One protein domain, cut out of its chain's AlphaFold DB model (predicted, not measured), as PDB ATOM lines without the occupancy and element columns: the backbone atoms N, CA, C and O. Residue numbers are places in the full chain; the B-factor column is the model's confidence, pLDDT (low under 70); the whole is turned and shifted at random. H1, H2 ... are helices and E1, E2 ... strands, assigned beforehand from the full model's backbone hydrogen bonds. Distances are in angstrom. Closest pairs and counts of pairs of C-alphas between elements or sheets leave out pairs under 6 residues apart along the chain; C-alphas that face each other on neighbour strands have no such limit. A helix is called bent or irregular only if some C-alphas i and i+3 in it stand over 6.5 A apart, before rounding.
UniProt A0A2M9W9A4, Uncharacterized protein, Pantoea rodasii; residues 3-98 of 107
ATOM      1  N   TYR A   3     -15.232 -10.854 -18.855       94.62
ATOM      2  CA  TYR A   3     -14.785 -11.968 -18.004       94.62
ATOM      3  C   TYR A   3     -13.259 -12.072 -17.980       94.62
ATOM      4  O   TYR A   3     -12.608 -11.750 -18.969       94.62
ATOM      5  N   SER A   4     -12.666 -12.530 -16.872       95.50
ATOM      6  CA  SER A   4     -11.238 -12.884 -16.874       95.50
ATOM      7  C   SER A   4     -10.997 -14.123 -17.737       95.50
ATOM      8  O   SER A   4     -11.855 -15.004 -17.793       95.50
ATOM      9  N   THR A   5      -9.814 -14.239 -18.343       94.75
ATOM     10  CA  THR A   5      -9.402 -15.445 -19.087       94.75
ATOM     11  C   THR A   5      -9.552 -16.716 -18.237       94.75
ATOM     12  O   THR A   5     -10.097 -17.709 -18.705       94.75
ATOM     13  N   SER A   6      -9.204 -16.663 -16.945       94.69
ATOM     14  CA  SER A   6      -9.407 -17.791 -16.020       94.69
ATOM     15  C   SER A   6     -10.876 -18.187 -15.844       94.69
ATOM     16  O   SER A   6     -11.186 -19.369 -15.732       94.69
ATOM     17  N   THR A   7     -11.790 -17.215 -15.823       94.81
ATOM     18  CA  THR A   7     -13.225 -17.489 -15.710       94.81
ATOM     19  C   THR A   7     -13.741 -18.109 -17.002       94.81
ATOM     20  O   THR A   7     -14.459 -19.100 -16.927       94.81
ATOM     21  N   VAL A   8     -13.335 -17.573 -18.161       93.50
ATOM     22  CA  VAL A   8     -13.713 -18.108 -19.480       93.50
ATOM     23  C   VAL A   8     -13.351 -19.589 -19.585       93.50
ATOM     24  O   VAL A   8     -14.237 -20.402 -19.808       93.50
ATOM     25  N   HIS A   9     -12.096 -19.957 -19.312       92.94
ATOM     26  CA  HIS A   9     -11.640 -21.343 -19.473       92.94
ATOM     27  C   HIS A   9     -12.147 -22.327 -18.415       92.94
ATOM     28  O   HIS A   9     -12.178 -23.523 -18.678       92.94
ATOM     29  N   ARG A  10     -12.494 -21.862 -17.207       94.00
ATOM     30  CA  ARG A  10     -12.941 -22.755 -16.124       94.00
ATOM     31  C   ARG A  10     -14.447 -23.002 -16.141       94.00
ATOM     32  O   ARG A  10     -14.888 -24.058 -15.707       94.00
ATOM     33  N   ARG A  11     -15.227 -21.984 -16.508       93.00
ATOM     34  CA  ARG A  11     -16.685 -21.975 -16.325       93.00
ATOM     35  C   ARG A  11     -17.444 -22.263 -17.607       93.00
ATOM     36  O   ARG A  11     -18.538 -22.807 -17.530       93.00
ATOM     37  N   PHE A  12     -16.908 -21.835 -18.743       92.50
ATOM     38  CA  PHE A  12     -17.646 -21.872 -19.989       92.50
ATOM     39  C   PHE A  12     -17.077 -22.918 -20.934       92.50
ATOM     40  O   PHE A  12     -15.862 -23.036 -21.085       92.50
ATOM     41  N   GLU A  13     -17.974 -23.601 -21.635       90.38
ATOM     42  CA  GLU A  13     -17.608 -24.355 -22.825       90.38
ATOM     43  C   GLU A  13     -17.511 -23.391 -24.011       90.38
ATOM     44  O   GLU A  13     -18.405 -22.569 -24.232       90.38
ATOM     45  N   ILE A  14     -16.439 -23.494 -24.800       90.56
ATOM     46  CA  ILE A  14     -16.336 -22.781 -26.078       90.56
ATOM     47  C   ILE A  14     -17.057 -23.621 -27.132       90.56
ATOM     48  O   ILE A  14     -16.576 -24.684 -27.532       90.56
ATOM     49  N   LEU A  15     -18.220 -23.138 -27.563       85.31
ATOM     50  CA  LEU A  15     -19.073 -23.822 -28.532       85.31
ATOM     51  C   LEU A  15     -18.574 -23.648 -29.968       85.31
ATOM     52  O   LEU A  15     -18.741 -24.535 -30.797       85.31
ATOM     53  N   GLY A  16     -17.956 -22.507 -30.267       82.56
ATOM     54  CA  GLY A  16     -17.489 -22.211 -31.611       82.56
ATOM     55  C   GLY A  16     -16.777 -20.873 -31.723       82.56
ATOM     56  O   GLY A  16     -16.705 -20.091 -30.773       82.56
ATOM     57  N   ASN A  17     -16.255 -20.625 -32.921       83.56
ATOM     58  CA  ASN A  17     -15.553 -19.399 -33.270       83.56
ATOM     59  C   ASN A  17     -16.328 -18.672 -34.370       83.56
ATOM     60  O   ASN A  17     -16.737 -19.297 -35.345       83.56
ATOM     61  N   ILE A  18     -16.466 -17.356 -34.238       79.69
ATOM     62  CA  ILE A  18     -16.935 -16.480 -35.312       79.69
ATOM     63  C   ILE A  18     -15.715 -15.691 -35.770       79.69
ATOM     64  O   ILE A  18     -15.112 -14.953 -34.986       79.69
ATOM     65  N   VAL A  19     -15.315 -15.891 -37.022       77.94
ATOM     66  CA  VAL A  19     -14.143 -15.237 -37.604       77.94
ATOM     67  C   VAL A  19     -14.602 -14.360 -38.757       77.94
ATOM     68  O   VAL A  19     -15.278 -14.832 -39.665       77.94
ATOM     69  N   SER A  20     -14.214 -13.092 -38.711       73.25
ATOM     70  CA  SER A  20     -14.266 -12.159 -39.830       73.25
ATOM     71  C   SER A  20     -12.877 -11.556 -40.048       73.25
ATOM     72  O   SER A  20     -11.971 -11.740 -39.228       73.25
ATOM     73  N   ASP A  21     -12.711 -10.794 -41.127       72.00
ATOM     74  CA  ASP A  21     -11.453 -10.096 -41.423       72.00
ATOM     75  C   ASP A  21     -11.027  -9.136 -40.299       72.00
ATOM     76  O   ASP A  21      -9.843  -8.856 -40.115       72.00
ATOM     77  N   THR A  22     -11.994  -8.643 -39.522       75.56
ATOM     78  CA  THR A  22     -11.797  -7.594 -38.516       75.56
ATOM     79  C   THR A  22     -11.960  -8.078 -37.079       75.56
ATOM     80  O   THR A  22     -11.556  -7.370 -36.155       75.56
ATOM     81  N   ALA A  23     -12.529  -9.266 -36.857       76.25
ATOM     82  CA  ALA A  23     -12.814  -9.762 -35.519       76.25
ATOM     83  C   ALA A  23     -12.662 -11.280 -35.407       76.25
ATOM     84  O   ALA A  23     -13.038 -12.056 -36.284       76.25
ATOM     85  N   ARG A  24     -12.149 -11.709 -34.253       87.94
ATOM     86  CA  ARG A  24     -12.165 -13.107 -33.823       87.94
ATOM     87  C   ARG A  24     -12.948 -13.172 -32.534       87.94
ATOM     88  O   ARG A  24     -12.533 -12.578 -31.539       87.94
ATOM     89  N   LEU A  25     -14.067 -13.874 -32.563       87.19
ATOM     90  CA  LEU A  25     -14.979 -13.983 -31.440       87.19
ATOM     91  C   LEU A  25     -15.165 -15.446 -31.062       87.19
ATOM     92  O   LEU A  25     -15.123 -16.339 -31.912       87.19
ATOM     93  N   TRP A  26     -15.398 -15.679 -29.781       91.44
ATOM     94  CA  TRP A  26     -15.795 -16.969 -29.249       91.44
ATOM     95  C   TRP A  26     -17.236 -16.930 -28.816       91.44
ATOM     96  O   TRP A  26     -17.682 -15.982 -28.170       91.44
ATOM     97  N   LEU A  27     -17.930 -18.009 -29.133       88.06
ATOM     98  CA  LEU A  27     -19.209 -18.305 -28.548       88.06
ATOM     99  C   LEU A  27     -18.995 -19.200 -27.330       88.06
ATOM    100  O   LEU A  27     -18.462 -20.304 -27.448       88.06
ATOM    101  N   ILE A  28     -19.407 -18.707 -26.168       91.31
ATOM    102  CA  ILE A  28     -19.225 -19.378 -24.884       91.31
ATOM    103  C   ILE A  28     -20.573 -19.764 -24.282       91.31
ATOM    104  O   ILE A  28     -21.567 -19.060 -24.470       91.31
ATOM    105  N   PHE A  29     -20.611 -20.871 -23.547       88.88
ATOM    106  CA  PHE A  29     -21.824 -21.398 -22.928       88.88
ATOM    107  C   PHE A  29     -21.592 -21.821 -21.483       88.88
ATOM    108  O   PHE A  29     -20.605 -22.479 -21.164       88.88
ATOM    109  N   ASP A  30     -22.513 -21.423 -20.612       88.56
ATOM    110  CA  ASP A  30     -22.572 -21.794 -19.207       88.56
ATOM    111  C   ASP A  30     -23.688 -22.819 -18.999       88.56
ATOM    112  O   ASP A  30     -24.875 -22.492 -19.049       88.56
ATOM    113  N   GLU A  31     -23.302 -24.061 -18.724       81.25
ATOM    114  CA  GLU A  31     -24.229 -25.167 -18.486       81.25
ATOM    115  C   GLU A  31     -25.033 -25.047 -17.183       81.25
ATOM    116  O   GLU A  31     -26.082 -25.684 -17.036       81.25
ATOM    117  N   GLN A  32     -24.542 -24.285 -16.202       83.19
ATOM    118  CA  GLN A  32     -25.186 -24.140 -14.902       83.19
ATOM    119  C   GLN A  32     -26.308 -23.118 -14.988       83.19
ATOM    120  O   GLN A  32     -27.407 -23.382 -14.504       83.19
ATOM    121  N   LEU A  33     -26.035 -21.985 -15.635       83.06
ATOM    122  CA  LEU A  33     -27.015 -20.917 -15.826       83.06
ATOM    123  C   LEU A  33     -27.838 -21.056 -17.104       83.06
ATOM    124  O   LEU A  33     -28.801 -20.317 -17.276       83.06
ATOM    125  N   TYR A  34     -27.472 -21.989 -17.985       76.62
ATOM    126  CA  TYR A  34     -28.079 -22.139 -19.303       76.62
ATOM    127  C   TYR A  34     -28.020 -20.837 -20.115       76.62
ATOM    128  O   TYR A  34     -28.999 -20.378 -20.695       76.62
ATOM    129  N   PHE A  35     -26.839 -20.223 -20.117       83.75
ATOM    130  CA  PHE A  35     -26.598 -18.888 -20.655       83.75
ATOM    131  C   PHE A  35     -25.486 -18.929 -21.698       83.75
ATOM    132  O   PHE A  35     -24.497 -19.642 -21.517       83.75
ATOM    133  N   SER A  36     -25.606 -18.136 -22.763       87.12
ATOM    134  CA  SER A  36     -24.557 -18.008 -23.772       87.12
ATOM    135  C   SER A  36     -24.197 -16.553 -24.049       87.12
ATOM    136  O   SER A  36     -24.989 -15.626 -23.870       87.12
ATOM    137  N   ALA A  37     -22.955 -16.343 -24.468       88.31
ATOM    138  CA  ALA A  37     -22.454 -15.037 -24.848       88.31
ATOM    139  C   ALA A  37     -21.439 -15.147 -25.983       88.31
ATOM    140  O   ALA A  37     -20.766 -16.164 -26.153       88.31
ATOM    141  N   VAL A  38     -21.292 -14.048 -26.717       87.88
ATOM    142  CA  VAL A  38     -20.204 -13.841 -27.669       87.88
ATOM    143  C   VAL A  38     -19.162 -12.943 -27.013       87.88
ATOM    144  O   VAL A  38     -19.487 -11.861 -26.515       87.88
ATOM    145  N   VAL A  39     -17.907 -13.381 -27.002       92.19
ATOM    146  CA  VAL A  39     -16.779 -12.645 -26.418       92.19
ATOM    147  C   VAL A  39     -15.651 -12.463 -27.426       92.19
ATOM    148  O   VAL A  39     -15.505 -13.269 -28.340       92.19
ATOM    149  N   ASP A  40     -14.820 -11.437 -27.247       92.19
ATOM    150  CA  ASP A  40     -13.583 -11.310 -28.027       92.19
ATOM    151  C   ASP A  40     -12.668 -12.514 -27.740       92.19
ATOM    152  O   ASP A  40     -12.385 -12.821 -26.580       92.19
ATOM    153  N   ALA A  41     -12.184 -13.194 -28.781       92.31
ATOM    154  CA  ALA A  41     -11.299 -14.353 -28.639       92.31
ATOM    155  C   ALA A  41      -9.915 -13.954 -28.109       92.31
ATOM    156  O   ALA A  41      -9.285 -14.692 -27.353       92.31
ATOM    157  N   VAL A  42      -9.444 -12.764 -28.488       93.31
ATOM    158  CA  VAL A  42      -8.189 -12.201 -27.990       93.31
ATOM    159  C   VAL A  42      -8.499 -11.357 -26.756       93.31
ATOM    160  O   VAL A  42      -9.237 -10.374 -26.866       93.31
ATOM    161  N   PRO A  43      -7.971 -11.712 -25.574       93.38
ATOM    162  CA  PRO A  43      -8.210 -10.923 -24.385       93.38
ATOM    163  C   PRO A  43      -7.387  -9.634 -24.406       93.38
ATOM    164  O   PRO A  43      -6.291  -9.569 -24.963       93.38
ATOM    165  N   VAL A  44      -7.895  -8.619 -23.718       93.31
ATOM    166  CA  VAL A  44      -7.192  -7.360 -23.464       93.31
ATOM    167  C   VAL A  44      -6.834  -7.252 -21.988       93.31
ATOM    168  O   VAL A  44      -7.586  -7.691 -21.109       93.31
ATOM    169  N   ILE A  45      -5.682  -6.654 -21.688       94.88
ATOM    170  CA  ILE A  45      -5.281  -6.401 -20.304       94.88
ATOM    171  C   ILE A  45      -6.070  -5.199 -19.790       94.88
ATOM    172  O   ILE A  45      -5.987  -4.098 -20.324       94.88
ATOM    173  N   THR A  46      -6.849  -5.403 -18.733       89.12
ATOM    174  CA  THR A  46      -7.583  -4.341 -18.040       89.12
ATOM    175  C   THR A  46      -7.327  -4.472 -16.547       89.12
ATOM    176  O   THR A  46      -7.621  -5.517 -15.966       89.12
ATOM    177  N   ARG A  47      -6.792  -3.418 -15.914       87.81
ATOM    178  CA  ARG A  47      -6.434  -3.412 -14.479       87.81
ATOM    179  C   ARG A  47      -5.538  -4.606 -14.091       87.81
ATOM    180  O   ARG A  47      -5.839  -5.316 -13.140       87.81
ATOM    181  N   ASN A  48      -4.478  -4.852 -14.866       93.06
ATOM    182  CA  ASN A  48      -3.525  -5.966 -14.700       93.06
ATOM    183  C   ASN A  48      -4.120  -7.382 -14.794       93.06
ATOM    184  O   ASN A  48      -3.468  -8.353 -14.425       93.06
ATOM    185  N   VAL A  49      -5.338  -7.527 -15.322       94.00
ATOM    186  CA  VAL A  49      -5.968  -8.831 -15.546       94.00
ATOM    187  C   VAL A  49      -6.295  -8.984 -17.027       94.00
ATOM    188  O   VAL A  49      -6.863  -8.080 -17.636       94.00
ATOM    189  N   SER A  50      -5.957 -10.140 -17.600       96.44
ATOM    190  CA  SER A  50      -6.357 -10.527 -18.957       96.44
ATOM    191  C   SER A  50      -7.856 -10.825 -18.998       96.44
ATOM    192  O   SER A  50      -8.347 -11.666 -18.230       96.44
ATOM    193  N   ARG A  51      -8.602 -10.112 -19.848       96.88
ATOM    194  CA  ARG A  51     -10.066 -10.196 -19.906       96.88
ATOM    195  C   ARG A  51     -10.591 -10.277 -21.333       96.88
ATOM    196  O   ARG A  51     -10.162  -9.526 -22.201       96.88
ATOM    197  N   HIS A  52     -11.595 -11.123 -21.532       95.81
ATOM    198  CA  HIS A  52     -12.388 -11.188 -22.755       95.81
ATOM    199  C   HIS A  52     -13.594 -10.259 -22.607       95.81
ATOM    200  O   HIS A  52     -14.381 -10.381 -21.657       95.81
ATOM    201  N   ARG A  53     -13.727  -9.287 -23.509       93.88
ATOM    202  CA  ARG A  53     -14.881  -8.382 -23.538       93.88
ATOM    203  C   ARG A  53     -16.102  -9.148 -24.034       93.88
ATOM    204  O   ARG A  53     -16.008  -9.898 -24.997       93.88
ATOM    205  N   ILE A  54     -17.238  -8.935 -23.376       91.06
ATOM    206  CA  ILE A  54     -18.526  -9.481 -23.806       91.06
ATOM    207  C   ILE A  54     -19.091  -8.543 -24.870       91.06
ATOM    208  O   ILE A  54     -19.286  -7.356 -24.599       91.06
ATOM    209  N   VAL A  55     -19.301  -9.084 -26.066       86.50
ATOM    210  CA  VAL A  55     -19.811  -8.373 -27.243       86.50
ATOM    211  C   VAL A  55     -21.333  -8.454 -27.291       86.50
ATOM    212  O   VAL A  55     -21.996  -7.454 -27.558       86.50
ATOM    213  N   ALA A  56     -21.885  -9.627 -26.985       82.06
ATOM    214  CA  ALA A  56     -23.321  -9.855 -26.935       82.06
ATOM    215  C   ALA A  56     -23.669 -10.958 -25.933       82.06
ATOM    216  O   ALA A  56     -22.878 -11.875 -25.702       82.06
ATOM    217  N   THR A  57     -24.866 -10.867 -25.369       84.00
ATOM    218  CA  THR A  57     -25.530 -11.959 -24.653       84.00
ATOM    219  C   THR A  57     -26.526 -12.619 -25.595       84.00
ATOM    220  O   THR A  57     -27.175 -11.927 -26.380       84.00
ATOM    221  N   MET A  58     -26.616 -13.943 -25.535       78.56
ATOM    222  CA  MET A  58     -27.455 -14.733 -26.427       78.56
ATOM    223  C   MET A  58     -28.463 -15.530 -25.603       78.56
ATOM    224  O   MET A  58     -28.088 -16.161 -24.610       78.56
ATOM    225  N   ASP A  59     -29.714 -15.527 -26.046       74.44
ATOM    226  CA  ASP A  59     -30.732 -16.422 -25.522       74.44
ATOM    227  C   ASP A  59     -30.545 -17.813 -26.110       74.44
ATOM    228  O   ASP A  59     -30.316 -17.985 -27.306       74.44
ATOM    229  N   CYS A  60     -30.632 -18.806 -25.233       69.62
ATOM    230  CA  CYS A  60     -30.442 -20.205 -25.564       69.62
ATOM    231  C   CYS A  60     -31.800 -20.879 -25.709       69.62
ATOM    232  O   CYS A  60     -32.481 -21.124 -24.710       69.62
ATOM    233  N   THR A  61     -32.160 -21.265 -26.928       69.81
ATOM    234  CA  THR A  61     -33.204 -22.269 -27.141       69.81
ATOM    235  C   THR A  61     -32.563 -23.539 -27.662       69.81
ATOM    236  O   THR A  61     -31.612 -23.499 -28.439       69.81
ATOM    237  N   CYS A  62     -33.040 -24.685 -27.193       65.94
ATOM    238  CA  CYS A  62     -32.556 -25.966 -27.671       65.94
ATOM    239  C   CYS A  62     -33.719 -26.793 -28.181       65.94
ATOM    240  O   CYS A  62     -34.721 -26.948 -27.481       65.94
ATOM    241  N   ASP A  63     -33.575 -27.315 -29.393       67.25
ATOM    242  CA  ASP A  63     -34.544 -28.245 -29.951       67.25
ATOM    243  C   ASP A  63     -34.304 -29.683 -29.451       67.25
ATOM    244  O   ASP A  63     -33.311 -29.997 -28.782       67.25
ATOM    245  N   LEU A  64     -35.241 -30.576 -29.786       56.66
ATOM    246  CA  LEU A  64     -35.195 -32.006 -29.447       56.66
ATOM    247  C   LEU A  64     -34.047 -32.764 -30.146       56.66
ATOM    248  O   LEU A  64     -33.881 -33.961 -29.932       56.66
ATOM    249  N   VAL A  65     -33.247 -32.096 -30.978       55.53
ATOM    250  CA  VAL A  65     -32.149 -32.692 -31.753       55.53
ATOM    251  C   VAL A  65     -30.790 -32.127 -31.325       55.53
ATOM    252  O   VAL A  65     -29.786 -32.256 -32.027       55.53
ATOM    253  N   GLY A  66     -30.726 -31.473 -30.161       56.66
ATOM    254  CA  GLY A  66     -29.458 -30.974 -29.640       56.66
ATOM    255  C   GLY A  66     -28.909 -29.753 -30.369       56.66
ATOM    256  O   GLY A  66     -27.740 -29.424 -30.154       56.66
ATOM    257  N   ARG A  67     -29.705 -29.073 -31.206       65.94
ATOM    258  CA  ARG A  67     -29.300 -27.787 -31.783       65.94
ATOM    259  C   ARG A  67     -29.561 -26.691 -30.778       65.94
ATOM    260  O   ARG A  67     -30.705 -26.467 -30.383       65.94
ATOM    261  N   LEU A  68     -28.502 -25.975 -30.419       67.06
ATOM    262  CA  LEU A  68     -28.633 -24.724 -29.697       67.06
ATOM    263  C   LEU A  68     -28.847 -23.610 -30.722       67.06
ATOM    264  O   LEU A  68     -27.945 -23.309 -31.509       67.06
ATOM    265  N   THR A  69     -30.040 -23.025 -30.719       68.62
ATOM    266  CA  THR A  69     -30.317 -21.783 -31.439       68.62
ATOM    267  C   THR A  69     -30.023 -20.637 -30.492       68.62
ATOM    268  O   THR A  69     -30.574 -20.558 -29.390       68.62
ATOM    269  N   LEU A  70     -29.108 -19.778 -30.919       67.31
ATOM    270  CA  LEU A  70     -28.672 -18.629 -30.155       67.31
ATOM    271  C   LEU A  70     -29.174 -17.362 -30.809       67.31
ATOM    272  O   LEU A  70     -28.782 -17.067 -31.938       67.31
ATOM    273  N   GLU A  71     -29.979 -16.602 -30.075       66.94
ATOM    274  CA  GLU A  71     -30.548 -15.349 -30.561       66.94
ATOM    275  C   GLU A  71     -30.006 -14.169 -29.772       66.94
ATOM    276  O   GLU A  71     -29.943 -14.180 -28.540       66.94
ATOM    277  N   ARG A  72     -29.569 -13.138 -30.493       66.44
ATOM    278  CA  ARG A  72     -29.029 -11.936 -29.869       66.44
ATOM    279  C   ARG A  72     -30.142 -11.163 -29.167       66.44
ATOM    280  O   ARG A  72     -30.960 -10.509 -29.803       66.44
ATOM    281  N   TYR A  73     -30.097 -11.156 -27.846       54.41
ATOM    282  CA  TYR A  73     -30.991 -10.361 -27.017       54.41
ATOM    283  C   TYR A  73     -30.339  -8.985 -26.836       54.41
ATOM    284  O   TYR A  73     -29.399  -8.919 -26.051       54.41
ATOM    285  N   TRP A  74     -30.720  -7.948 -27.612       52.06
ATOM    286  CA  TRP A  74     -30.586  -6.491 -27.302       52.06
ATOM    287  C   TRP A  74     -30.355  -5.509 -28.472       52.06
ATOM    288  O   TRP A  74     -30.213  -4.313 -28.215       52.06
ATOM    289  N   GLN A  75     -30.311  -5.923 -29.739       49.09
ATOM    290  CA  GLN A  75     -30.228  -4.960 -30.856       49.09
ATOM    291  C   GLN A  75     -31.255  -5.295 -31.936       49.09
ATOM    292  O   GLN A  75     -31.553  -6.469 -32.123       49.09
ATOM    293  N   ASP A  76     -31.769  -4.273 -32.632       52.09
ATOM    294  CA  ASP A  76     -32.829  -4.355 -33.662       52.09
ATOM    295  C   ASP A  76     -32.484  -5.262 -34.868       52.09
ATOM    296  O   ASP A  76     -33.290  -5.440 -35.778       52.09
ATOM    297  N   GLU A  77     -31.294  -5.862 -34.875       55.00
ATOM    298  CA  GLU A  77     -30.840  -6.839 -35.857       55.00
ATOM    299  C   GLU A  77     -30.920  -8.257 -35.280       55.00
ATOM    300  O   GLU A  77     -30.205  -8.616 -34.336       55.00
ATOM    301  N   THR A  78     -31.765  -9.095 -35.883       58.44
ATOM    302  CA  THR A  78     -31.875 -10.513 -35.536       58.44
ATOM    303  C   THR A  78     -30.669 -11.273 -36.085       58.44
ATOM    304  O   THR A  78     -30.543 -11.492 -37.288       58.44
ATOM    305  N   MET A  79     -29.771 -11.686 -35.192       63.19
ATOM    306  CA  MET A  79     -28.680 -12.604 -35.506       63.19
ATOM    307  C   MET A  79     -28.952 -13.936 -34.811       63.19
ATOM    308  O   MET A  79     -28.898 -14.008 -33.581       63.19
ATOM    309  N   SER A  80     -29.224 -14.967 -35.612       65.50
ATOM    310  CA  SER A  80     -29.431 -16.340 -35.146       65.50
ATOM    311  C   SER A  80     -28.283 -17.221 -35.628       65.50
ATOM    312  O   SER A  80     -27.976 -17.256 -36.822       65.50
ATOM    313  N   ILE A  81     -27.633 -17.930 -34.706       68.69
ATOM    314  CA  ILE A  81     -26.615 -18.935 -35.032       68.69
ATOM    315  C   ILE A  81     -27.084 -20.285 -34.501       68.69
ATOM    316  O   ILE A  81     -27.428 -20.407 -33.326       68.69
ATOM    317  N   ASN A  82     -27.032 -21.298 -35.365       67.62
ATOM    318  CA  ASN A  82     -27.211 -22.691 -34.980       67.62
ATOM    319  C   ASN A  82     -25.855 -23.306 -34.664       67.62
ATOM    320  O   ASN A  82     -24.942 -23.247 -35.492       67.62
ATOM    321  N   VAL A  83     -25.735 -23.917 -33.490       67.88
ATOM    322  CA  VAL A  83     -24.516 -24.625 -33.098       67.88
ATOM    323  C   VAL A  83     -24.844 -26.054 -32.713       67.88
ATOM    324  O   VAL A  83     -25.761 -26.312 -31.930       67.88
ATOM    325  N   GLU A  84     -24.078 -26.986 -33.275       66.94
ATOM    326  CA  GLU A  84     -24.132 -28.384 -32.873       66.94
ATOM    327  C   GLU A  84     -23.440 -28.554 -31.524       66.94
ATOM    328  O   GLU A  84     -22.261 -28.235 -31.346       66.94
ATOM    329  N   LEU A  85     -24.193 -29.056 -30.549       65.12
ATOM    330  CA  LEU A  85     -23.662 -29.318 -29.226       65.12
ATOM    331  C   LEU A  85     -22.815 -30.592 -29.218       65.12
ATOM    332  O   LEU A  85     -23.138 -31.606 -29.838       65.12
ATOM    333  N   LYS A  86     -21.739 -30.571 -28.431       73.56
ATOM    334  CA  LYS A  86     -20.960 -31.780 -28.146       73.56
ATOM    335  C   LYS A  86     -21.836 -32.792 -27.401       73.56
ATOM    336  O   LYS A  86     -22.635 -32.415 -26.547       73.56
ATOM    337  N   LYS A  87     -21.625 -34.090 -27.654       69.25
ATOM    338  CA  LYS A  87     -22.429 -35.190 -27.075       69.25
ATOM    339  C   LYS A  87     -22.614 -35.102 -25.554       69.25
ATOM    340  O   LYS A  87     -23.712 -35.343 -25.069       69.25
ATOM    341  N   HIS A  88     -21.569 -34.729 -24.812       75.25
ATOM    342  CA  HIS A  88     -21.657 -34.608 -23.352       75.25
ATOM    343  C   HIS A  88     -22.606 -33.478 -22.912       75.25
ATOM    344  O   HIS A  88     -23.373 -33.663 -21.974       75.25
ATOM    345  N   LEU A  89     -22.624 -32.342 -23.624       67.06
ATOM    346  CA  LEU A  89     -23.570 -31.257 -23.352       67.06
ATOM    347  C   LEU A  89     -25.002 -31.675 -23.683       67.06
ATOM    348  O   LEU A  89     -25.909 -31.372 -22.917       67.06
ATOM    349  N   ILE A  90     -25.209 -32.407 -24.783       67.75
ATOM    350  CA  ILE A  90     -26.531 -32.944 -25.143       67.75
ATOM    351  C   ILE A  90     -27.074 -33.819 -24.010       67.75
ATOM    352  O   ILE A  90     -28.228 -33.659 -23.622       67.75
ATOM    353  N   GLN A  91     -26.240 -34.696 -23.444       67.75
ATOM    354  CA  GLN A  91     -26.632 -35.558 -22.331       67.75
ATOM    355  C   GLN A  91     -27.010 -34.749 -21.079       67.75
ATOM    356  O   GLN A  91     -28.106 -34.923 -20.550       67.75
ATOM    357  N   ILE A  92     -26.158 -33.809 -20.655       70.69
ATOM    358  CA  ILE A  92     -26.408 -32.960 -19.475       70.69
ATOM    359  C   ILE A  92     -27.701 -32.151 -19.635       70.69
ATOM    360  O   ILE A  92     -28.490 -32.018 -18.696       70.69
ATOM    361  N   LEU A  93     -27.937 -31.597 -20.826       66.94
ATOM    362  CA  LEU A  93     -29.141 -30.819 -21.104       66.94
ATOM    363  C   LEU A  93     -30.394 -31.689 -21.169       66.94
ATOM    364  O   LEU A  93     -31.428 -31.279 -20.639       66.94
ATOM    365  N   SER A  94     -30.286 -32.885 -21.747       64.50
ATOM    366  CA  SER A  94     -31.372 -33.866 -21.787       64.50
ATOM    367  C   SER A  94     -31.840 -34.228 -20.379       64.50
ATOM    368  O   SER A  94     -33.031 -34.155 -20.077       64.50
ATOM    369  N   GLU A  95     -30.886 -34.531 -19.492       69.06
ATOM    370  CA  GLU A  95     -31.134 -34.863 -18.087       69.06
ATOM    371  C   GLU A  95     -31.749 -33.680 -17.321       69.06
ATOM    372  O   GLU A  95     -32.747 -33.842 -16.623       69.06
ATOM    373  N   LYS A  96     -31.213 -32.462 -17.485       66.88
ATOM    374  CA  LYS A  96     -31.718 -31.268 -16.779       66.88
ATOM    375  C   LYS A  96     -33.103 -30.813 -17.236       66.88
ATOM    376  O   LYS A  96     -33.837 -30.226 -16.443       66.88
ATOM    377  N   LYS A  97     -33.437 -30.992 -18.514       63.50
ATOM    378  CA  LYS A  97     -34.702 -30.516 -19.097       63.50
ATOM    379  C   LYS A  97     -35.773 -31.604 -19.188       63.50
ATOM    380  O   LYS A  97     -36.889 -31.279 -19.578       63.50
ATOM    381  N   ASN A  98     -35.465 -32.854 -18.818       59.56
ATOM    382  CA  ASN A  98     -36.308 -34.026 -19.098       59.56
ATOM    383  C   ASN A  98     -36.689 -34.126 -20.590       59.56
ATOM    384  O   ASN A  98     -37.818 -34.466 -20.937       59.56
TER     385      ASN A  98
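This is residues 3 to 98 of the 107 residues of an uncharacterized protein of Pantoea rodasii (UniProt A0A2M9W9A4). A strongly twisted antiparallel sheet of seven strands is built along one long, bent strand, E5, and folds partly back on itself: the hairpins of E1, E2 and E3 make one wall and the hairpin of E6 and E7 the other. E4 pairs with the beginning of E5 at one end of the long axis, H1 packs on E5 and E2, and H2 lies toward the opposite end, where it only grazes the sheet. The printed part has 96 residues, in the order H1, E1 to E7, H2; the class is mixed, helices and strands. The sheet is branched, with no single order across it. The whole is compact, with a radius of gyration of the C-alphas of 13.9 A and spans of 43 by 31 by 22 A.

E5, residues 49 to 62, bends by 63 degrees at residue 55, and its pairing is staggered. E4, residues 44 to 46, is beside its residues 49 to 51, with N 44 and O 51 at 2.9 A. E3, residues 35 to 40, lies on one side of E5, with N 58 and O 36 at 2.9 A. E6, residues 67 to 72, lies on the other side, with N 59 and O 71 at 2.8 A. E2, residues 24 to 30, pairs with E3 through N 28 and O 37, 2.9 A, and E1, residues 13 to 19, with E2 through N 15 and O 27, 2.8 A. These form a meander, each strand the antiparallel neighbour of the one before; E4, E5, E6 and E7, residues 80 to 84, form another, with N 70 and O 81 at 3.0 A. The closest C-alphas of the edge strands E1 and E7, those of Leu 15 and Val 83, are 7.1 A apart. H1, residues 5 to 11, is on the sheet; its closest C-alpha to E5 is that of Thr 5, 5.4 A from Arg 51. H2, residues 87 to 97, only grazes the sheet with residues 89 to 97 and is apart from H1. In both helices every O i to N i+4 pair is within hydrogen-bond range.

E5 is 33.9 A long, from C-alpha 49 at (-5.968, -8.831, -15.546) to C-alpha 62 at (-32.556, -25.966, -27.671). E2 measures 19.9 A, E1 17.7 A, E3 16.8 A, E6 16.0 A, E7 13.4 A and E4 6.2 A. H1 measures 10.2 A and H2 15.4 A, ending with C-alpha 97 at (-34.702, -30.516, -19.097).

The C-alphas of Asn 48 and Leu 64 are the two farthest apart, 43.6 A. The printed part has no cut. The link from E6 to E7 is short; the other links are tight. The mean pLDDT of the printed part is 78.4, and 36 residues are under 70, among them residues 60 to 85.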